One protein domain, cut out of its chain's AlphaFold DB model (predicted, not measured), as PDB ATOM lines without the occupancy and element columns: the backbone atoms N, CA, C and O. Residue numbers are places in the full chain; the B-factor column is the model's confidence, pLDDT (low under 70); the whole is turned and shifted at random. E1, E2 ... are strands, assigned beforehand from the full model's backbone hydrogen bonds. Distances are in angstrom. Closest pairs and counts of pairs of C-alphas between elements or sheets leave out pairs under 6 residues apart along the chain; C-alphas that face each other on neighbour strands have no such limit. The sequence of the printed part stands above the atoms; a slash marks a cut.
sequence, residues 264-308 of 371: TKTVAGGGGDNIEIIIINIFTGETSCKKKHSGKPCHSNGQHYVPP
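AT A GLANCE: This is residues 264 to 308 of the 371 residues of an uncharacterized protein of Pochonia chlamydosporia 123 (UniProt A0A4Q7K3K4). With little regular structure, this is a single two-stranded hairpin, E2 and E3, with a separate short strand E1 before it and a long unnamed stretch, residues 292 to 308, that folds back past E3. The printed part has 45 residues, with three named strands in the order E1, E2, E3 and no named helix. The class is all strand, with only 14 residues in named elements. The whole is only just loose, close to compact, with a radius of gyration of the C-alphas of 11.4 A and spans of 31 by 26 by 17 A.

IN THESE COORDINATES: E1, residues 265 to 268, begins at C-alpha 265 (0.310, -19.034, 1.863) and is 9.7 A long. E2, residues 276 to 280, is 12.9 A long. E3, residues 287 to 291, is 13.7 A long and ends at C-alpha 291 (-13.667, -19.525, 6.536).

HOW THE PARTS SIT: E1 pairs with no named strand and is apart from E2 and E3. The hairpin E2 and E3 is antiparallel at 160 degrees; N 277 and O 290 are within hydrogen-bond range at 2.8 A.

THE WHOLE: The printed part has no cut and no long link. Residues 264 to 273, 283 and 300 to 308 have pLDDT under 70.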
ATOM      1  N   THR A 264       1.589 -14.983   3.953       48.78
ATOM      2  CA  THR A 264       0.382 -15.489   3.290       48.78
ATOM      3  C   THR A 264       0.763 -16.682   2.430       48.78
ATOM      4  O   THR A 264       1.555 -16.543   1.504       48.78
ATOM      5  N   LYS A 265       0.196 -17.855   2.724       53.75
ATOM      6  CA  LYS A 265       0.310 -19.034   1.863       53.75
ATOM      7  C   LYS A 265      -1.011 -19.231   1.132       53.75
ATOM      8  O   LYS A 265      -2.009 -19.646   1.718       53.75
ATOM      9  N   THR A 266      -1.009 -18.921  -0.157       49.25
ATOM     10  CA  THR A 266      -2.179 -19.110  -1.018       49.25
ATOM     11  C   THR A 266      -2.207 -20.548  -1.517       49.25
ATOM     12  O   THR A 266      -1.311 -20.973  -2.240       49.25
ATOM     13  N   VAL A 267      -3.242 -21.297  -1.142       53.81
ATOM     14  CA  VAL A 267      -3.590 -22.577  -1.775       53.81
ATOM     15  C   VAL A 267      -4.586 -22.308  -2.899       53.81
ATOM     16  O   VAL A 267      -5.643 -21.711  -2.675       53.81
ATOM     17  N   ALA A 268      -4.236 -22.719  -4.118       45.84
ATOM     18  CA  ALA A 268      -5.165 -22.748  -5.239       45.84
ATOM     19  C   ALA A 268      -5.863 -24.113  -5.262       45.84
ATOM     20  O   ALA A 268      -5.204 -25.148  -5.345       45.84
ATOM     21  N   GLY A 269      -7.192 -24.102  -5.177       52.59
ATOM     22  CA  GLY A 269      -8.015 -25.311  -5.159       52.59
ATOM     23  C   GLY A 269      -8.913 -25.361  -3.926       52.59
ATOM     24  O   GLY A 269      -8.446 -25.266  -2.796       52.59
ATOM     25  N   GLY A 270     -10.221 -25.472  -4.164       55.22
ATOM     26  CA  GLY A 270     -11.261 -25.479  -3.137       55.22
ATOM     27  C   GLY A 270     -12.373 -24.488  -3.472       55.22
ATOM     28  O   GLY A 270     -12.243 -23.287  -3.241       55.22
ATOM     29  N   GLY A 271     -13.470 -24.983  -4.041       47.22
ATOM     30  CA  GLY A 271     -14.694 -24.199  -4.193       47.22
ATOM     31  C   GLY A 271     -15.455 -24.127  -2.865       47.22
ATOM     32  O   GLY A 271     -15.675 -25.156  -2.223       47.22
ATOM     33  N   GLY A 272     -15.869 -22.923  -2.461       66.44
ATOM     34  CA  GLY A 272     -16.812 -22.703  -1.356       66.44
ATOM     35  C   GLY A 272     -16.204 -22.553   0.046       66.44
ATOM     36  O   GLY A 272     -15.005 -22.341   0.225       66.44
ATOM     37  N   ASP A 273     -17.054 -22.643   1.070       65.94
ATOM     38  CA  ASP A 273     -16.743 -22.436   2.500       65.94
ATOM     39  C   ASP A 273     -15.820 -23.494   3.142       65.94
ATOM     40  O   ASP A 273     -15.679 -23.553   4.362       65.94
ATOM     41  N   ASN A 274     -15.165 -24.317   2.325       75.62
ATOM     42  CA  ASN A 274     -14.277 -25.394   2.758       75.62
ATOM     43  C   ASN A 274     -12.822 -24.940   2.949       75.62
ATOM     44  O   ASN A 274     -11.973 -25.749   3.306       75.62
ATOM     45  N   ILE A 275     -12.511 -23.669   2.670       78.56
ATOM     46  CA  ILE A 275     -11.176 -23.109   2.904       78.56
ATOM     47  C   ILE A 275     -11.165 -22.415   4.260       78.56
ATOM     48  O   ILE A 275     -11.874 -21.426   4.461       78.56
ATOM     49  N   GLU A 276     -10.309 -22.903   5.149       83.44
ATOM     50  CA  GLU A 276     -10.062 -22.341   6.470       83.44
ATOM     51  C   GLU A 276      -8.743 -21.561   6.480       83.44
ATOM     52  O   GLU A 276      -7.711 -22.030   6.006       83.44
ATOM     53  N   ILE A 277      -8.792 -20.337   7.000       84.12
ATOM     54  CA  ILE A 277      -7.651 -19.440   7.160       84.12
ATOM     55  C   ILE A 277      -7.320 -19.404   8.647       84.12
ATOM     56  O   ILE A 277      -8.104 -18.866   9.428       84.12
ATOM     57  N   ILE A 278      -6.166 -19.953   9.024       86.00
ATOM     58  CA  ILE A 278      -5.652 -19.922  10.396       86.00
ATOM     59  C   ILE A 278      -4.608 -18.806  10.502       86.00
ATOM     60  O   ILE A 278      -3.623 -18.794   9.768       86.00
ATOM     61  N   ILE A 279      -4.827 -17.872  11.422       85.06
ATOM     62  CA  ILE A 279      -3.930 -16.760  11.739       85.06
ATOM     63  C   ILE A 279      -3.342 -17.029  13.118       85.06
ATOM     64  O   ILE A 279      -4.096 -17.188  14.076       85.06
ATOM     65  N   ILE A 280      -2.014 -17.059  13.221       85.31
ATOM     66  CA  ILE A 280      -1.289 -17.306  14.471       85.31
ATOM     67  C   ILE A 280      -0.556 -16.025  14.864       85.31
ATOM     68  O   ILE A 280       0.296 -15.538  14.118       85.31
ATOM     69  N   ASN A 281      -0.873 -15.479  16.035       81.00
ATOM     70  CA  ASN A 281      -0.073 -14.428  16.645       81.00
ATOM     71  C   ASN A 281       1.175 -15.070  17.250       81.00
ATOM     72  O   ASN A 281       1.098 -15.800  18.231       81.00
ATOM     73  N   ILE A 282       2.340 -14.797  16.673       76.31
ATOM     74  CA  ILE A 282       3.596 -15.401  17.132       76.31
ATOM     75  C   ILE A 282       4.094 -14.896  18.483       76.31
ATOM     76  O   ILE A 282       4.909 -15.566  19.108       76.31
ATOM     77  N   PHE A 283       3.618 -13.740  18.946       69.81
ATOM     78  CA  PHE A 283       4.022 -13.192  20.238       69.81
ATOM     79  C   PHE A 283       3.172 -13.754  21.375       69.81
ATOM     80  O   PHE A 283       3.697 -14.034  22.448       69.81
ATOM     81  N   THR A 284       1.868 -13.928  21.145       84.38
ATOM     82  CA  THR A 284       0.936 -14.435  22.167       84.38
ATOM     83  C   THR A 284       0.652 -15.930  22.039       84.38
ATOM     84  O   THR A 284       0.130 -16.534  22.970       84.38
ATOM     85  N   GLY A 285       0.971 -16.539  20.895       80.25
ATOM     86  CA  GLY A 285       0.567 -17.902  20.550       80.25
ATOM     87  C   GLY A 285      -0.926 -18.043  20.226       80.25
ATOM     88  O   GLY A 285      -1.387 -19.148  19.947       80.25
ATOM     89  N   GLU A 286      -1.701 -16.953  20.254       82.69
ATOM     90  CA  GLU A 286      -3.136 -16.999  19.979       82.69
ATOM     91  C   GLU A 286      -3.393 -17.355  18.519       82.69
ATOM     92  O   GLU A 286      -2.805 -16.773  17.605       82.69
ATOM     93  N   THR A 287      -4.317 -18.288  18.291       83.50
ATOM     94  CA  THR A 287      -4.747 -18.650  16.942       83.50
ATOM     95  C   THR A 287      -6.194 -18.239  16.714       83.50
ATOM     96  O   THR A 287      -7.053 -18.384  17.586       83.50
ATOM     97  N   SER A 288      -6.476 -17.702  15.531       87.44
ATOM     98  CA  SER A 288      -7.836 -17.438  15.069       87.44
ATOM     99  C   SER A 288      -8.058 -18.133  13.735       87.44
ATOM    100  O   SER A 288      -7.143 -18.223  12.922       87.44
ATOM    101  N   CYS A 289      -9.264 -18.653  13.513       88.19
ATOM    102  CA  CYS A 289      -9.597 -19.375  12.292       88.19
ATOM    103  C   CYS A 289     -10.865 -18.801  11.665       88.19
ATOM    104  O   CYS A 289     -11.889 -18.683  12.348       88.19
ATOM    105  N   LYS A 290     -10.818 -18.466  10.370       88.06
ATOM    106  CA  LYS A 290     -11.978 -17.989   9.602       88.06
ATOM    107  C   LYS A 290     -12.124 -18.723   8.276       88.06
ATOM    108  O   LYS A 290     -11.139 -18.995   7.599       88.06
ATOM    109  N   LYS A 291     -13.362 -18.982   7.863       86.12
ATOM    110  CA  LYS A 291     -13.667 -19.525   6.536       86.12
ATOM    111  C   LYS A 291     -13.492 -18.441   5.475       86.12
ATOM    112  O   LYS A 291     -13.994 -17.331   5.645       86.12
ATOM    113  N   LYS A 292     -12.809 -18.756   4.373       83.94
ATOM    114  CA  LYS A 292     -12.424 -17.785   3.332       83.94
ATOM    115  C   LYS A 292     -13.612 -17.027   2.732       83.94
ATOM    116  O   LYS A 292     -13.503 -15.828   2.513       83.94
ATOM    117  N   HIS A 293     -14.712 -17.720   2.440       82.19
ATOM    118  CA  HIS A 293     -15.834 -17.135   1.700       82.19
ATOM    119  C   HIS A 293     -16.880 -16.508   2.628       82.19
ATOM    120  O   HIS A 293     -17.327 -15.393   2.376       82.19
ATOM    121  N   SER A 294     -17.238 -17.178   3.725       87.50
ATOM    122  CA  SER A 294     -18.224 -16.658   4.683       87.50
ATOM    123  C   SER A 294     -17.652 -15.730   5.756       87.50
ATOM    124  O   SER A 294     -18.425 -15.059   6.439       87.50
ATOM    125  N   GLY A 295     -16.334 -15.724   5.984       86.94
ATOM    126  CA  GLY A 295     -15.693 -14.985   7.080       86.94
ATOM    127  C   GLY A 295     -16.065 -15.478   8.486       86.94
ATOM    128  O   GLY A 295     -15.566 -14.943   9.480       86.94
ATOM    129  N   LYS A 296     -16.931 -16.496   8.583       89.75
ATOM    130  CA  LYS A 296     -17.380 -17.099   9.838       89.75
ATOM    131  C   LYS A 296     -16.221 -17.839  10.514       89.75
ATOM    132  O   LYS A 296     -15.325 -18.315   9.811       89.75
ATOM    133  N   PRO A 297     -16.237 -17.983  11.851       88.75
ATOM    134  CA  PRO A 297     -15.308 -18.868  12.540       88.75
ATOM    135  C   PRO A 297     -15.343 -20.269  11.922       88.75
ATOM    136  O   PRO A 297     -16.413 -20.754  11.547       88.75
ATOM    137  N   CYS A 298     -14.186 -20.923  11.821       84.31
ATOM    138  CA  CYS A 298     -14.095 -22.273  11.247       84.31
ATOM    139  C   CYS A 298     -15.003 -23.276  11.975       84.31
ATOM    140  O   CYS A 298     -15.638 -24.118  11.345       84.31
ATOM    141  N   HIS A 299     -15.152 -23.101  13.291       84.19
ATOM    142  CA  HIS A 299     -15.960 -23.950  14.156       84.19
ATOM    143  C   HIS A 299     -17.053 -23.100  14.810       84.19
ATOM    144  O   HIS A 299     -16.771 -22.131  15.513       84.19
ATOM    145  N   SER A 300     -18.317 -23.453  14.575       67.25
ATOM    146  CA  SER A 300     -19.489 -22.692  15.033       67.25
ATOM    147  C   SER A 300     -19.728 -22.744  16.546       67.25
ATOM    148  O   SER A 300     -20.532 -21.971  17.052       67.25
ATOM    149  N   ASN A 301     -19.030 -23.619  17.276       60.88
ATOM    150  CA  ASN A 301     -19.333 -23.915  18.681       60.88
ATOM    151  C   ASN A 301     -18.480 -23.152  19.705       60.88
ATOM    152  O   ASN A 301     -18.435 -23.552  20.864       60.88
ATOM    153  N   GLY A 302     -17.785 -22.076  19.317       54.22
ATOM    154  CA  GLY A 302     -17.040 -21.229  20.266       54.22
ATOM    155  C   GLY A 302     -15.888 -21.932  21.000       54.22
ATOM    156  O   GLY A 302     -15.263 -21.342  21.874       54.22
ATOM    157  N   GLN A 303     -15.583 -23.179  20.640       52.91
ATOM    158  CA  GLN A 303     -14.376 -23.866  21.069       52.91
ATOM    159  C   GLN A 303     -13.224 -23.208  20.316       52.91
ATOM    160  O   GLN A 303     -13.063 -23.407  19.109       52.91
ATOM    161  N   HIS A 304     -12.474 -22.354  21.012       55.75
ATOM    162  CA  HIS A 304     -11.207 -21.852  20.509       55.75
ATOM    163  C   HIS A 304     -10.364 -23.060  20.113       55.75
ATOM    164  O   HIS A 304     -10.122 -23.946  20.933       55.75
ATOM    165  N   TYR A 305      -9.957 -23.113  18.847       51.28
ATOM    166  CA  TYR A 305      -8.966 -24.080  18.412       51.28
ATOM    167  C   TYR A 305      -7.671 -23.731  19.144       51.28
ATOM    168  O   TYR A 305      -6.961 -22.798  18.779       51.28
ATOM    169  N   VAL A 306      -7.416 -24.425  20.247       52.12
ATOM    170  CA  VAL A 306      -6.117 -24.423  20.900       52.12
ATOM    171  C   VAL A 306      -5.345 -25.520  20.174       52.12
ATOM    172  O   VAL A 306      -5.661 -26.694  20.387       52.12
ATOM    173  N   PRO A 307      -4.403 -25.197  19.262       48.22
ATOM    174  CA  PRO A 307      -3.511 -26.231  18.752       48.22
ATOM    175  C   PRO A 307      -2.866 -26.924  19.959       48.22
ATOM    176  O   PRO A 307      -2.649 -26.246  20.967       48.22
ATOM    177  N   PRO A 308      -2.589 -28.241  19.906       43.06
ATOM    178  CA  PRO A 308      -1.958 -28.941  21.015       43.06
ATOM    179  C   PRO A 308      -0.726 -28.146  21.438       43.06
ATOM    180  O   PRO A 308       0.228 -28.009  20.671       43.06
TER     181      PRO A 308